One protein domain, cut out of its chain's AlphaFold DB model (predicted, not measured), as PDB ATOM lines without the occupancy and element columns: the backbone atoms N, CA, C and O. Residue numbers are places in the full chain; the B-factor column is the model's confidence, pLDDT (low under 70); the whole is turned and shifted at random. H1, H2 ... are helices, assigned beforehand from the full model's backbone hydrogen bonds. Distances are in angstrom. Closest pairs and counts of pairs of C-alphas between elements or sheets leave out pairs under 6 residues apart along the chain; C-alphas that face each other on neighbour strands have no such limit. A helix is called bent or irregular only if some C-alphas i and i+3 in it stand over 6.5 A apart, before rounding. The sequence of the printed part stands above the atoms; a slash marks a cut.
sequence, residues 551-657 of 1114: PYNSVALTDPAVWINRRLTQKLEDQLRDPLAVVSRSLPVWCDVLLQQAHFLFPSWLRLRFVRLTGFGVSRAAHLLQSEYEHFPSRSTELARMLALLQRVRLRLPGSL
ATOM      1  N   PRO A 551      46.396 127.212  -8.330       38.75
ATOM      2  CA  PRO A 551      47.784 127.577  -7.993       38.75
ATOM      3  C   PRO A 551      48.637 128.089  -9.165       38.75
ATOM      4  O   PRO A 551      49.759 128.535  -8.954       38.75
ATOM      5  N   TYR A 552      48.118 128.031 -10.391       44.53
ATOM      6  CA  TYR A 552      48.824 128.405 -11.617       44.53
ATOM      7  C   TYR A 552      48.515 129.832 -12.095       44.53
ATOM      8  O   TYR A 552      49.117 130.304 -13.057       44.53
ATOM      9  N   ASN A 553      47.612 130.547 -11.416       34.97
ATOM     10  CA  ASN A 553      47.450 131.983 -11.616       34.97
ATOM     11  C   ASN A 553      48.581 132.726 -10.890       34.97
ATOM     12  O   ASN A 553      48.711 132.625  -9.672       34.97
ATOM     13  N   SER A 554      49.353 133.540 -11.612       30.73
ATOM     14  CA  SER A 554      50.499 134.326 -11.110       30.73
ATOM     15  C   SER A 554      50.131 135.501 -10.181       30.73
ATOM     16  O   SER A 554      50.903 136.443 -10.006       30.73
ATOM     17  N   VAL A 555      48.939 135.468  -9.588       37.16
ATOM     18  CA  VAL A 555      48.324 136.556  -8.822       37.16
ATOM     19  C   VAL A 555      48.297 136.169  -7.345       37.16
ATOM     20  O   VAL A 555      47.922 135.049  -7.008       37.16
ATOM     21  N   ALA A 556      48.589 137.108  -6.439       34.94
ATOM     22  CA  ALA A 556      48.599 136.878  -4.984       34.94
ATOM     23  C   ALA A 556      47.218 136.536  -4.355       34.94
ATOM     24  O   ALA A 556      47.072 136.509  -3.136       34.94
ATOM     25  N   LEU A 557      46.195 136.257  -5.177       43.12
ATOM     26  CA  LEU A 557      44.904 135.675  -4.777       43.12
ATOM     27  C   LEU A 557      45.004 134.164  -4.501       43.12
ATOM     28  O   LEU A 557      44.032 133.563  -4.045       43.12
ATOM     29  N   THR A 558      46.162 133.558  -4.768       50.06
ATOM     30  CA  THR A 558      46.486 132.166  -4.432       50.06
ATOM     31  C   THR A 558      46.766 131.942  -2.944       50.06
ATOM     32  O   THR A 558      46.650 130.805  -2.496       50.06
ATOM     33  N   ASP A 559      47.079 132.983  -2.156       57.00
ATOM     34  CA  ASP A 559      47.206 132.868  -0.694       57.00
ATOM     35  C   ASP A 559      45.824 132.603  -0.056       57.00
ATOM     36  O   ASP A 559      44.965 133.497  -0.054       57.00
ATOM     37  N   PRO A 560      45.589 131.418   0.548       65.69
ATOM     38  CA  PRO A 560      44.309 131.101   1.176       65.69
ATOM     39  C   PRO A 560      43.937 132.074   2.300       65.69
ATOM     40  O   PRO A 560      42.752 132.273   2.563       65.69
ATOM     41  N   ALA A 561      44.915 132.719   2.951       68.69
ATOM     42  CA  ALA A 561      44.664 133.656   4.041       68.69
ATOM     43  C   ALA A 561      43.974 134.956   3.592       68.69
ATOM     44  O   ALA A 561      43.336 135.616   4.416       68.69
ATOM     45  N   VAL A 562      44.045 135.314   2.302       67.75
ATOM     46  CA  VAL A 562      43.343 136.480   1.728       67.75
ATOM     47  C   VAL A 562      41.823 136.288   1.751       67.75
ATOM     48  O   VAL A 562      41.088 137.260   1.925       67.75
ATOM     49  N   TRP A 563      41.360 135.042   1.626       77.19
ATOM     50  CA  TRP A 563      39.944 134.687   1.536       77.19
ATOM     51  C   TRP A 563      39.251 134.538   2.903       77.19
ATOM     52  O   TRP A 563      38.022 134.583   2.975       77.19
ATOM     53  N   ILE A 564      40.010 134.397   3.996       81.75
ATOM     54  CA  ILE A 564      39.461 134.090   5.326       81.75
ATOM     55  C   ILE A 564      38.711 135.292   5.920       81.75
ATOM     56  O   ILE A 564      39.296 136.315   6.292       81.75
ATOM     57  N   ASN A 565      37.404 135.132   6.136       82.12
ATOM     58  CA  ASN A 565      36.582 136.120   6.819       82.12
ATOM     59  C   ASN A 565      36.679 135.941   8.343       82.12
ATOM     60  O   ASN A 565      36.060 135.050   8.932       82.12
ATOM     61  N   ARG A 566      37.423 136.834   9.008       81.81
ATOM     62  CA  ARG A 566      37.637 136.797  10.468       81.81
ATOM     63  C   ARG A 566      36.345 136.898  11.292       81.81
ATOM     64  O   ARG A 566      36.269 136.270  12.344       81.81
ATOM     65  N   ARG A 567      35.331 137.647  10.834       78.44
ATOM     66  CA  ARG A 567      34.055 137.812  11.563       78.44
ATOM     67  C   ARG A 567      33.201 136.547  11.486       78.44
ATOM     68  O   ARG A 567      32.716 136.085  12.514       78.44
ATOM     69  N   LEU A 568      33.067 135.957  10.295       81.44
ATOM     70  CA  LEU A 568      32.371 134.675  10.118       81.44
ATOM     71  C   LEU A 568      33.112 133.534  10.827       81.44
ATOM     72  O   LEU A 568      32.468 132.709  11.469       81.44
ATOM     73  N   THR A 569      34.448 133.537  10.786       85.56
ATOM     74  CA  THR A 569      35.308 132.611  11.543       85.56
ATOM     75  C   THR A 569      34.998 132.676  13.039       85.56
ATOM     76  O   THR A 569      34.650 131.655  13.624       85.56
ATOM     77  N   GLN A 570      35.041 133.868  13.646       83.94
ATOM     78  CA  GLN A 570      34.725 134.041  15.067       83.94
ATOM     79  C   GLN A 570      33.283 133.618  15.387       83.94
ATOM     80  O   GLN A 570      33.052 132.911  16.363       83.94
ATOM     81  N   LYS A 571      32.312 133.982  14.539       84.62
ATOM     82  CA  LYS A 571      30.903 133.618  14.738       84.62
ATOM     83  C   LYS A 571      30.686 132.102  14.706       84.62
ATOM     84  O   LYS A 571      29.959 131.584  15.551       84.62
ATOM     85  N   LEU A 572      31.300 131.398  13.754       87.19
ATOM     86  CA  LEU A 572      31.231 129.937  13.654       87.19
ATOM     87  C   LEU A 572      31.947 129.276  14.838       87.19
ATOM     88  O   LEU A 572      31.424 128.319  15.404       87.19
ATOM     89  N   GLU A 573      33.101 129.803  15.251       89.50
ATOM     90  CA  GLU A 573      33.806 129.327  16.441       89.50
ATOM     91  C   GLU A 573      32.940 129.461  17.703       89.50
ATOM     92  O   GLU A 573      32.820 128.498  18.455       89.50
ATOM     93  N   ASP A 574      32.271 130.600  17.901       83.19
ATOM     94  CA  ASP A 574      31.376 130.822  19.041       83.19
ATOM     95  C   ASP A 574      30.140 129.899  19.011       83.19
ATOM     96  O   ASP A 574      29.731 129.408  20.062       83.19
ATOM     97  N   GLN A 575      29.583 129.572  17.834       85.19
ATOM     98  CA  GLN A 575      28.538 128.533  17.721       85.19
ATOM     99  C   GLN A 575      29.069 127.128  18.058       85.19
ATOM    100  O   GLN A 575      28.382 126.350  18.713       85.19
ATOM    101  N   LEU A 576      30.296 126.803  17.641       88.25
ATOM    102  CA  LEU A 576      30.953 125.514  17.903       88.25
ATOM    103  C   LEU A 576      31.560 125.396  19.310       88.25
ATOM    104  O   LEU A 576      32.115 124.348  19.652       88.25
ATOM    105  N   ARG A 577      31.499 126.458  20.116       84.12
ATOM    106  CA  ARG A 577      31.825 126.421  21.544       84.12
ATOM    107  C   ARG A 577      30.627 126.002  22.387       84.12
ATOM    108  O   ARG A 577      30.851 125.338  23.387       84.12
ATOM    109  N   ASP A 578      29.389 126.333  22.004       77.06
ATOM    110  CA  ASP A 578      28.195 125.950  22.775       77.06
ATOM    111  C   ASP A 578      28.015 124.416  22.792       77.06
ATOM    112  O   ASP A 578      27.648 123.822  21.768       77.06
ATOM    113  N   PRO A 579      28.219 123.745  23.946       73.38
ATOM    114  CA  PRO A 579      28.106 122.298  24.011       73.38
ATOM    115  C   PRO A 579      26.682 121.822  23.759       73.38
ATOM    116  O   PRO A 579      26.510 120.732  23.225       73.38
ATOM    117  N   LEU A 580      25.662 122.611  24.113       74.94
ATOM    118  CA  LEU A 580      24.266 122.218  23.941       74.94
ATOM    119  C   LEU A 580      23.864 122.270  22.470       74.94
ATOM    120  O   LEU A 580      23.268 121.306  21.988       74.94
ATOM    121  N   ALA A 581      24.241 123.325  21.743       76.56
ATOM    122  CA  ALA A 581      23.973 123.430  20.306       76.56
ATOM    123  C   ALA A 581      24.644 122.296  19.510       76.56
ATOM    124  O   ALA A 581      24.024 121.696  18.631       76.56
ATOM    125  N   VAL A 582      25.887 121.942  19.861       80.75
ATOM    126  CA  VAL A 582      26.624 120.838  19.227       80.75
ATOM    127  C   VAL A 582      26.032 119.468  19.596       80.75
ATOM    128  O   VAL A 582      25.723 118.674  18.708       80.75
ATOM    129  N   VAL A 583      25.840 119.180  20.890       75.62
ATOM    130  CA  VAL A 583      25.358 117.873  21.391       75.62
ATOM    131  C   VAL A 583      23.925 117.576  20.947       75.62
ATOM    132  O   VAL A 583      23.623 116.434  20.613       75.62
ATOM    133  N   SER A 584      23.058 118.591  20.895       75.38
ATOM    134  CA  SER A 584      21.681 118.455  20.392       75.38
ATOM    135  C   SER A 584      21.565 118.538  18.865       75.38
ATOM    136  O   SER A 584      20.467 118.385  18.336       75.38
ATOM    137  N   ARG A 585      22.680 118.767  18.150       78.19
ATOM    138  CA  ARG A 585      22.732 118.998  16.694       78.19
ATOM    139  C   ARG A 585      21.863 120.175  16.220       78.19
ATOM    140  O   ARG A 585      21.494 120.233  15.051       78.19
ATOM    141  N   SER A 586      21.587 121.144  17.092       79.62
ATOM    142  CA  SER A 586      20.786 122.339  16.798       79.62
ATOM    143  C   SER A 586      21.626 123.520  16.287       79.62
ATOM    144  O   SER A 586      21.301 124.680  16.561       79.62
ATOM    145  N   LEU A 587      22.740 123.251  15.597       81.12
ATOM    146  CA  LEU A 587      23.549 124.308  14.987       81.12
ATOM    147  C   LEU A 587      22.738 125.021  13.888       81.12
ATOM    148  O   LEU A 587      22.004 124.360  13.148       81.12
ATOM    149  N   PRO A 588      22.865 126.350  13.739       79.25
ATOM    150  CA  PRO A 588      22.182 127.072  12.672       79.25
ATOM    151  C   PRO A 588      22.579 126.581  11.270       79.25
ATOM    152  O   PRO A 588      23.762 126.412  10.982       79.25
ATOM    153  N   VAL A 589      21.598 126.459  10.370       74.62
ATOM    154  CA  VAL A 589      21.768 125.920   9.001       74.62
ATOM    155  C   VAL A 589      22.853 126.645   8.189       74.62
ATOM    156  O   VAL A 589      23.543 126.027   7.383       74.62
ATOM    157  N   TRP A 590      23.067 127.947   8.426       81.75
ATOM    158  CA  TRP A 590      24.113 128.716   7.737       81.75
ATOM    159  C   TRP A 590      25.522 128.145   7.947       81.75
ATOM    160  O   TRP A 590      26.362 128.290   7.059       81.75
ATOM    161  N   CYS A 591      25.785 127.497   9.091       84.56
ATOM    162  CA  CYS A 591      27.075 126.875   9.381       84.56
ATOM    163  C   CYS A 591      27.397 125.802   8.336       84.56
ATOM    164  O   CYS A 591      28.510 125.762   7.825       84.56
ATOM    165  N   ASP A 592      26.404 124.981   7.989       80.31
ATOM    166  CA  ASP A 592      26.542 123.907   7.007       80.31
ATOM    167  C   ASP A 592      26.718 124.481   5.602       80.31
ATOM    168  O   ASP A 592      27.680 124.163   4.909       80.31
ATOM    169  N   VAL A 593      25.821 125.393   5.215       78.75
ATOM    170  CA  VAL A 593      25.769 125.949   3.857       78.75
ATOM    171  C   VAL A 593      27.049 126.701   3.509       78.75
ATOM    172  O   VAL A 593      27.633 126.465   2.452       78.75
ATOM    173  N   LEU A 594      27.532 127.575   4.402       81.94
ATOM    174  CA  LEU A 594      28.766 128.318   4.144       81.94
ATOM    175  C   LEU A 594      30.004 127.413   4.176       81.94
ATOM    176  O   LEU A 594      30.952 127.690   3.447       81.94
ATOM    177  N   LEU A 595      30.016 126.338   4.969       86.19
ATOM    178  CA  LEU A 595      31.130 125.387   4.964       86.19
ATOM    179  C   LEU A 595      31.139 124.478   3.734       86.19
ATOM    180  O   LEU A 595      32.217 124.093   3.308       86.19
ATOM    181  N   GLN A 596      29.987 124.170   3.143       79.88
ATOM    182  CA  GLN A 596      29.901 123.372   1.916       79.88
ATOM    183  C   GLN A 596      30.180 124.214   0.664       79.88
ATOM    184  O   GLN A 596      30.963 123.822  -0.194       79.88
ATOM    185  N   GLN A 597      29.567 125.396   0.561       77.12
ATOM    186  CA  GLN A 597      29.596 126.210  -0.661       77.12
ATOM    187  C   GLN A 597      30.723 127.254  -0.669       77.12
ATOM    188  O   GLN A 597      31.147 127.696  -1.736       77.12
ATOM    189  N   ALA A 598      31.219 127.652   0.507       79.88
ATOM    190  CA  ALA A 598      32.203 128.721   0.668       79.88
ATOM    191  C   ALA A 598      33.265 128.404   1.746       79.88
ATOM    192  O   ALA A 598      33.696 129.291   2.487       79.88
ATOM    193  N   HIS A 599      33.723 127.143   1.817       86.12
ATOM    194  CA  HIS A 599      34.748 126.672   2.768       86.12
ATOM    195  C   HIS A 599      35.981 127.590   2.854       86.12
ATOM    196  O   HIS A 599      36.574 127.740   3.924       86.12
ATOM    197  N   PHE A 600      36.367 128.229   1.747       83.62
ATOM    198  CA  PHE A 600      37.497 129.157   1.653       83.62
ATOM    199  C   PHE A 600      37.383 130.401   2.552       83.62
ATOM    200  O   PHE A 600      38.403 131.004   2.877       83.62
ATOM    201  N   LEU A 601      36.177 130.760   3.010       85.50
ATOM    202  CA  LEU A 601      35.959 131.858   3.959       85.50
ATOM    203  C   LEU A 601      36.409 131.528   5.392       85.50
ATOM    204  O   LEU A 601      36.502 132.434   6.223       85.50
ATOM    205  N   PHE A 602      36.692 130.258   5.693       89.50
ATOM    206  CA  PHE A 602      37.066 129.774   7.023       89.50
ATOM    207  C   PHE A 602      38.476 129.163   7.014       89.50
ATOM    208  O   PHE A 602      38.883 128.571   6.013       89.50
ATOM    209  N   PRO A 603      39.236 129.243   8.120       89.81
ATOM    210  CA  PRO A 603      40.518 128.557   8.234       89.81
ATOM    211  C   PRO A 603      40.332 127.036   8.354       89.81
ATOM    212  O   PRO A 603      39.384 126.566   8.987       89.81
ATOM    213  N   SER A 604      41.289 126.270   7.825       88.38
ATOM    214  CA  SER A 604      41.339 124.794   7.863       88.38
ATOM    215  C   SER A 604      41.018 124.198   9.237       88.38
ATOM    216  O   SER A 604      40.115 123.374   9.372       88.38
ATOM    217  N   TRP A 605      41.675 124.686  10.296       89.25
ATOM    218  CA  TRP A 605      41.465 124.192  11.663       89.25
ATOM    219  C   TRP A 605      40.005 124.303  12.135       89.25
ATOM    220  O   TRP A 605      39.541 123.432  12.870       89.25
ATOM    221  N   LEU A 606      39.270 125.337  11.708       92.06
ATOM    222  CA  LEU A 606      37.875 125.552  12.101       92.06
ATOM    223  C   LEU A 606      36.931 124.640  11.313       92.06
ATOM    224  O   LEU A 606      35.964 124.129  11.876       92.06
ATOM    225  N   ARG A 607      37.253 124.367  10.045       93.38
ATOM    226  CA  ARG A 607      36.552 123.367   9.231       93.38
ATOM    227  C   ARG A 607      36.728 121.972   9.826       93.38
ATOM    228  O   ARG A 607      35.745 121.299  10.116       93.38
ATOM    229  N   LEU A 608      37.962 121.580  10.150       92.12
ATOM    230  CA  LEU A 608      38.246 120.317  10.839       92.12
ATOM    231  C   LEU A 608      37.543 120.227  12.205       92.12
ATOM    232  O   LEU A 608      36.990 119.179  12.544       92.12
ATOM    233  N   ARG A 609      37.529 121.318  12.985       92.25
ATOM    234  CA  ARG A 609      36.782 121.412  14.251       92.25
ATOM    235  C   ARG A 609      35.290 121.148  14.032       92.25
ATOM    236  O   ARG A 609      34.715 120.337  14.754       92.25
ATOM    237  N   PHE A 610      34.682 121.774  13.024       92.81
ATOM    238  CA  PHE A 610      33.289 121.534  12.650       92.81
ATOM    239  C   PHE A 610      33.033 120.055  12.315       92.81
ATOM    240  O   PHE A 610      32.100 119.466  12.865       92.81
ATOM    241  N   VAL A 611      33.877 119.422  11.489       92.88
ATOM    242  CA  VAL A 611      33.730 117.996  11.128       92.88
ATOM    243  C   VAL A 611      33.806 117.093  12.360       92.88
ATOM    244  O   VAL A 611      32.959 116.216  12.538       92.88
ATOM    245  N   ARG A 612      34.769 117.342  13.257       91.62
ATOM    246  CA  ARG A 612      34.939 116.570  14.500       91.62
ATOM    247  C   ARG A 612      33.748 116.700  15.451       91.62
ATOM    248  O   ARG A 612      33.369 115.717  16.083       91.62
ATOM    249  N   LEU A 613      33.159 117.892  15.551       89.38
ATOM    250  CA  LEU A 613      32.027 118.168  16.443       89.38
ATOM    251  C   LEU A 613      30.676 117.696  15.878       89.38
ATOM    252  O   LEU A 613      29.796 117.331  16.651       89.38
ATOM    253  N   THR A 614      30.499 117.668  14.554       87.25
ATOM    254  CA  THR A 614      29.209 117.314  13.925       87.25
ATOM    255  C   THR A 614      29.155 115.873  13.403       87.25
ATOM    256  O   THR A 614      28.161 115.173  13.628       87.25
ATOM    257  N   GLY A 615      30.226 115.399  12.757       87.00
ATOM    258  CA  GLY A 615      30.255 114.123  12.030       87.00
ATOM    259  C   GLY A 615      30.700 112.908  12.839       87.00
ATOM    260  O   GLY A 615      30.291 111.788  12.545       87.00
ATOM    261  N   PHE A 616      31.509 113.087  13.886       90.06
ATOM    262  CA  PHE A 616      32.056 111.943  14.636       90.06
ATOM    263  C   PHE A 616      31.101 111.405  15.718       90.06
ATOM    264  O   PHE A 616      31.344 110.346  16.298       90.06
ATOM    265  N   GLY A 617      29.966 112.075  15.929       84.00
ATOM    266  CA  GLY A 617      28.919 111.665  16.861       84.00
ATOM    267  C   GLY A 617      29.033 112.321  18.238       84.00
ATOM    268  O   GLY A 617      30.094 112.778  18.666       84.00
ATOM    269  N   VAL A 618      27.900 112.357  18.941       82.75
ATOM    270  CA  VAL A 618      27.684 113.186  20.138       82.75
ATOM    271  C   VAL A 618      28.693 112.903  21.257       82.75
ATOM    272  O   VAL A 618      29.257 113.840  21.817       82.75
ATOM    273  N   SER A 619      28.995 111.632  21.543       82.12
ATOM    274  CA  SER A 619      29.957 111.246  22.588       82.12
ATOM    275  C   SER A 619      31.370 111.775  22.320       82.12
ATOM    276  O   SER A 619      32.075 112.159  23.252       82.12
ATOM    277  N   ARG A 620      31.783 111.833  21.046       86.62
ATOM    278  CA  ARG A 620      33.093 112.364  20.637       86.62
ATOM    279  C   ARG A 620      33.121 113.878  20.650       86.62
ATOM    280  O   ARG A 620      34.095 114.445  21.129       86.62
ATOM    281  N   ALA A 621      32.045 114.520  20.204       85.31
ATOM    282  CA  ALA A 621      31.901 115.966  20.291       85.31
ATOM    283  C   ALA A 621      31.959 116.445  21.754       85.31
ATOM    284  O   ALA A 621      32.729 117.346  22.083       85.31
ATOM    285  N   ALA A 622      31.231 115.773  22.652       80.06
ATOM    286  CA  ALA A 622      31.259 116.048  24.085       80.06
ATOM    287  C   ALA A 622      32.649 115.815  24.703       80.06
ATOM    288  O   ALA A 622      33.087 116.624  25.518       80.06
ATOM    289  N   HIS A 623      33.355 114.745  24.312       81.88
ATOM    290  CA  HIS A 623      34.718 114.480  24.782       81.88
ATOM    291  C   HIS A 623      35.729 115.520  24.272       81.88
ATOM    292  O   HIS A 623      36.533 116.015  25.059       81.88
ATOM    293  N   LEU A 624      35.657 115.898  22.990       84.50
ATOM    294  CA  LEU A 624      36.512 116.929  22.399       84.50
ATOM    295  C   LEU A 624      36.325 118.263  23.126       84.50
ATOM    296  O   LEU A 624      37.301 118.804  23.644       84.50
ATOM    297  N   LEU A 625      35.080 118.729  23.265       81.25
ATOM    298  CA  LEU A 625      34.765 119.947  24.014       81.25
ATOM    299  C   LEU A 625      35.299 119.873  25.452       81.25
ATOM    300  O   LEU A 625      35.999 120.783  25.884       81.25
ATOM    301  N   GLN A 626      35.049 118.778  26.182       76.06
ATOM    302  CA  GLN A 626      35.594 118.589  27.536       76.06
ATOM    303  C   GLN A 626      37.124 118.687  27.572       76.06
ATOM    304  O   GLN A 626      37.660 119.378  28.434       76.06
ATOM    305  N   SER A 627      37.826 118.036  26.639       75.44
ATOM    306  CA  SER A 627      39.293 118.058  26.585       75.44
ATOM    307  C   SER A 627      39.845 119.468  26.340       75.44
ATOM    308  O   SER A 627      40.844 119.855  26.944       75.44
ATOM    309  N   GLU A 628      39.160 120.280  25.535       74.50
ATOM    310  CA  GLU A 628      39.520 121.678  25.288       74.50
ATOM    311  C   GLU A 628      39.220 122.558  26.509       74.50
ATOM    312  O   GLU A 628      40.080 123.330  26.943       74.50
ATOM    313  N   TYR A 629      38.054 122.387  27.145       65.56
ATOM    314  CA  TYR A 629      37.730 123.053  28.410       65.56
ATOM    315  C   TYR A 629      38.720 122.688  29.531       65.56
ATOM    316  O   TYR A 629      39.059 123.554  30.341       65.56
ATOM    317  N   GLU A 630      39.258 121.460  29.552       59.12
ATOM    318  CA  GLU A 630      40.296 121.025  30.500       59.12
ATOM    319  C   GLU A 630      41.648 121.752  30.342       59.12
ATOM    320  O   GLU A 630      42.451 121.698  31.279       59.12
ATOM    321  N   HIS A 631      41.869 122.543  29.282       54.19
ATOM    322  CA  HIS A 631      43.104 123.321  29.082       54.19
ATOM    323  C   HIS A 631      43.010 124.822  29.440       54.19
ATOM    324  O   HIS A 631      44.042 125.446  29.685       54.19
ATOM    325  N   PHE A 632      41.814 125.420  29.555       48.66
ATOM    326  CA  PHE A 632      41.668 126.858  29.864       48.66
ATOM    327  C   PHE A 632      41.384 127.133  31.357       48.66
ATOM    328  O   PHE A 632      40.453 126.529  31.886       48.66
ATOM    329  N   PRO A 633      42.106 128.037  32.061       43.62
ATOM    330  CA  PRO A 633      41.899 128.277  33.505       43.62
ATOM    331  C   PRO A 633      40.637 129.070  33.906       43.62
ATOM    332  O   PRO A 633      40.196 128.983  35.051       43.62
ATOM    333  N   SER A 634      40.044 129.853  33.002       46.53
ATOM    334  CA  SER A 634      39.022 130.875  33.318       46.53
ATOM    335  C   SER A 634      37.587 130.318  33.467       46.53
ATOM    336  O   SER A 634      36.666 130.773  32.794       46.53
ATOM    337  N   ARG A 635      37.391 129.294  34.312       52.56
ATOM    338  CA  ARG A 635      36.256 128.339  34.223       52.56
ATOM    339  C   ARG A 635      34.939 128.669  34.942       52.56
ATOM    340  O   ARG A 635      33.998 127.890  34.813       52.56
ATOM    341  N   SER A 636      34.835 129.740  35.728       49.53
ATOM    342  CA  SER A 636      33.755 129.836  36.732       49.53
ATOM    343  C   SER A 636      32.338 130.070  36.184       49.53
ATOM    344  O   SER A 636      31.379 129.674  36.835       49.53
ATOM    345  N   THR A 637      32.166 130.700  35.018       50.06
ATOM    346  CA  THR A 637      30.846 131.188  34.563       50.06
ATOM    347  C   THR A 637      30.133 130.268  33.572       50.06
ATOM    348  O   THR A 637      28.931 130.049  33.702       50.06
ATOM    349  N   GLU A 638      30.841 129.711  32.588       50.59
ATOM    350  CA  GLU A 638      30.248 128.871  31.533       50.59
ATOM    351  C   GLU A 638      29.846 127.489  32.069       50.59
ATOM    352  O   GLU A 638      28.731 127.015  31.847       50.59
ATOM    353  N   LEU A 639      30.727 126.885  32.873       53.69
ATOM    354  CA  LEU A 639      30.463 125.620  33.553       53.69
ATOM    355  C   LEU A 639      29.303 125.760  34.549       53.69
ATOM    356  O   LEU A 639      28.452 124.878  34.624       53.69
ATOM    357  N   ALA A 640      29.207 126.901  35.242       51.12
ATOM    358  CA  ALA A 640      28.078 127.218  36.115       51.12
ATOM    359  C   ALA A 640      26.757 127.402  35.340       51.12
ATOM    360  O   ALA A 640      25.709 126.994  35.836       51.12
ATOM    361  N   ARG A 641      26.775 127.941  34.109       51.09
ATOM    362  CA  ARG A 641      25.586 127.966  33.228       51.09
ATOM    363  C   ARG A 641      25.165 126.558  32.815       51.09
ATOM    364  O   ARG A 641      23.979 126.244  32.885       51.09
ATOM    365  N   MET A 642      26.118 125.712  32.419       53.31
ATOM    366  CA  MET A 642      25.844 124.323  32.039       53.31
ATOM    367  C   MET A 642      25.288 123.524  33.227       53.31
ATOM    368  O   MET A 642      24.278 122.840  33.079       53.31
ATOM    369  N   LEU A 643      25.871 123.685  34.420       53.38
ATOM    370  CA  LEU A 643      25.346 123.129  35.668       53.38
ATOM    371  C   LEU A 643      23.939 123.641  35.980       53.38
ATOM    372  O   LEU A 643      23.053 122.825  36.198       53.38
ATOM    373  N   ALA A 644      23.687 124.953  35.929       52.94
ATOM    374  CA  ALA A 644      22.363 125.523  36.195       52.94
ATOM    375  C   ALA A 644      21.288 125.047  35.194       52.94
ATOM    376  O   ALA A 644      20.114 124.916  35.549       52.94
ATOM    377  N   LEU A 645      21.669 124.754  33.946       54.72
ATOM    378  CA  LEU A 645      20.783 124.136  32.955       54.72
ATOM    379  C   LEU A 645      20.550 122.646  33.255       54.72
ATOM    380  O   LEU A 645      19.400 122.214  33.265       54.72
ATOM    381  N   LEU A 646      21.591 121.884  33.607       54.75
ATOM    382  CA  LEU A 646      21.450 120.498  34.080       54.75
ATOM    383  C   LEU A 646      20.599 120.409  35.359       54.75
ATOM    384  O   LEU A 646      19.795 119.493  35.488       54.75
ATOM    385  N   GLN A 647      20.685 121.393  36.257       54.34
ATOM    386  CA  GLN A 647      19.867 121.520  37.469       54.34
ATOM    387  C   GLN A 647      18.377 121.693  37.127       54.34
ATOM    388  O   GLN A 647      17.525 121.051  37.736       54.34
ATOM    389  N   ARG A 648      18.060 122.488  36.093       56.03
ATOM    390  CA  ARG A 648      16.691 122.665  35.563       56.03
ATOM    391  C   ARG A 648      16.163 121.444  34.805       56.03
ATOM    392  O   ARG A 648      14.953 121.254  34.739       56.03
ATOM    393  N   VAL A 649      17.049 120.633  34.227       54.78
ATOM    394  CA  VAL A 649      16.699 119.440  33.431       54.78
ATOM    395  C   VAL A 649      16.843 118.139  34.245       54.78
ATOM    396  O   VAL A 649      16.437 117.088  33.765       54.78
ATOM    397  N   ARG A 650      17.309 118.192  35.506       49.97
ATOM    398  CA  ARG A 650      17.596 117.039  36.394       49.97
ATOM    399  C   ARG A 650      16.477 115.986  36.428       49.97
ATOM    400  O   ARG A 650      16.770 114.799  36.391       49.97
ATOM    401  N   LEU A 651      15.214 116.420  36.429       50.19
ATOM    402  CA  LEU A 651      14.015 115.561  36.447       50.19
ATOM    403  C   LEU A 651      13.690 114.867  35.105       50.19
ATOM    404  O   LEU A 651      12.739 114.097  35.034       50.19
ATOM    405  N   ARG A 652      14.434 115.162  34.034       54.91
ATOM    406  CA  ARG A 652      14.267 114.601  32.678       54.91
ATOM    407  C   ARG A 652      15.506 113.841  32.186       54.91
ATOM    408  O   ARG A 652      15.526 113.396  31.043       54.91
ATOM    409  N   LEU A 653      16.554 113.722  33.008       51.47
ATOM    410  CA  LEU A 653      17.766 112.979  32.655       51.47
ATOM    411  C   LEU A 653      17.571 111.477  32.943       51.47
ATOM    412  O   LEU A 653      17.132 111.134  34.041       51.47
ATOM    413  N   PRO A 654      17.906 110.569  32.010       45.03
ATOM    414  CA  PRO A 654      17.679 109.140  32.202       45.03
ATOM    415  C   PRO A 654      18.651 108.512  33.219       45.03
ATOM    416  O   PRO A 654      19.873 108.534  33.040       45.03
ATOM    417  N   GLY A 655      18.083 107.896  34.264       60.28
ATOM    418  CA  GLY A 655      18.733 106.950  35.183       60.28
ATOM    419  C   GLY A 655      20.134 107.352  35.655       60.28
ATOM    420  O   GLY A 655      20.332 108.418  36.232       60.28
ATOM    421  N   SER A 656      21.124 106.499  35.370       47.97
ATOM    422  CA  SER A 656      22.519 106.642  35.831       47.97
ATOM    423  C   SER A 656      23.237 107.944  35.433       47.97
ATOM    424  O   SER A 656      24.353 108.193  35.895       47.97
ATOM    425  N   LEU A 657      22.660 108.775  34.554       47.53
ATOM    426  CA  LEU A 657      23.164 110.124  34.293       47.53
ATOM    427  C   LEU A 657      22.699 111.111  35.376       47.53
ATOM    428  O   LEU A 657      23.496 111.929  35.825       47.53
TER     429      LEU A 657
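This is residues 551 to 657 of the 1114 residues of the protein "Hypothetical protein" of Rhizochromulina marina (UniProt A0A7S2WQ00). Five short helices make a loose body, with a tail sticking out at one end and a sixth helix, H6, apart from the other five at the other end. In the body the centres of H1, H3 and H4 make a triangle, and H2 and H5 come together at the end toward H6; residues 552 to 558 of the tail and residues 646 to 657, of which 646 to 652 belong to H6, stand free. The printed part has 107 residues with six named helices, H1 to H6 in that order, and no named strand; its class is all helix. The whole is loose, with a radius of gyration of the C-alphas of 17.3 A, and spans 62 by 28 by 19 A.

Residues 551 to 565 hold no named element. H1, residues 566 to 575, begins at C-alpha 566 at (37.637, 136.797, 10.468) and is 14.3 A long from first to last C-alpha. H2 is residues 579 to 583, 5.8 A, and H3 is residues 589 to 597, 12.4 A. H4, residues 604 to 614, measures 15.5 A and begins at C-alpha 604 at (41.339, 124.794, 7.863). H5, residues 618 to 629, measures 16.3 A. H6, residues 638 to 652, measures 21.5 A and ends at C-alpha 652 at (14.267, 114.601, 32.678); it is irregular, with C-alphas 648 and 651 7.6 A apart.

H1 is close to but not clearly touching H4, the same way at a shallow tilt of 21 degrees; their closest C-alphas, of Glu 573 and Leu 606, are 7.0 A apart. H3 is close to but not clearly touching H4, opposite ways at a steep tilt of 48 degrees, with the closest C-alphas, of Leu 595 and Arg 607, 7.2 A apart. H1 and H3 are likewise close but not clearly touching, the closest C-alphas being those of Leu 572 and Cys 591, 6.7 A apart. H5 touches H4 with residues 620 to 624 alone, opposite ways at a steep tilt of 49 degrees; the closest C-alphas, of Leu 613 and Ala 621, are 4.4 A apart. H2 touches H5, the closest C-alphas being those of Val 583 and Val 618, 5.4 A apart. H6 is apart from H1, H2, H3, H4 and H5. In H1, H2, H3, H4 and H5 every O i to N i+4 pair is within hydrogen-bond range; in H6, 9 of 11 are.

The C-alphas farthest apart, of Ser 554 and Leu 651, are 62.8 A apart. The printed part has no cut and no long link. Without the stretches that stand free, among them residues 630 to 637 between H5 and H6, the body has 80 residues and spans 48 by 23 by 22 A. The mean pLDDT of the printed part is 70.9, with residues 551 to 562 and 629 to 657 under 70.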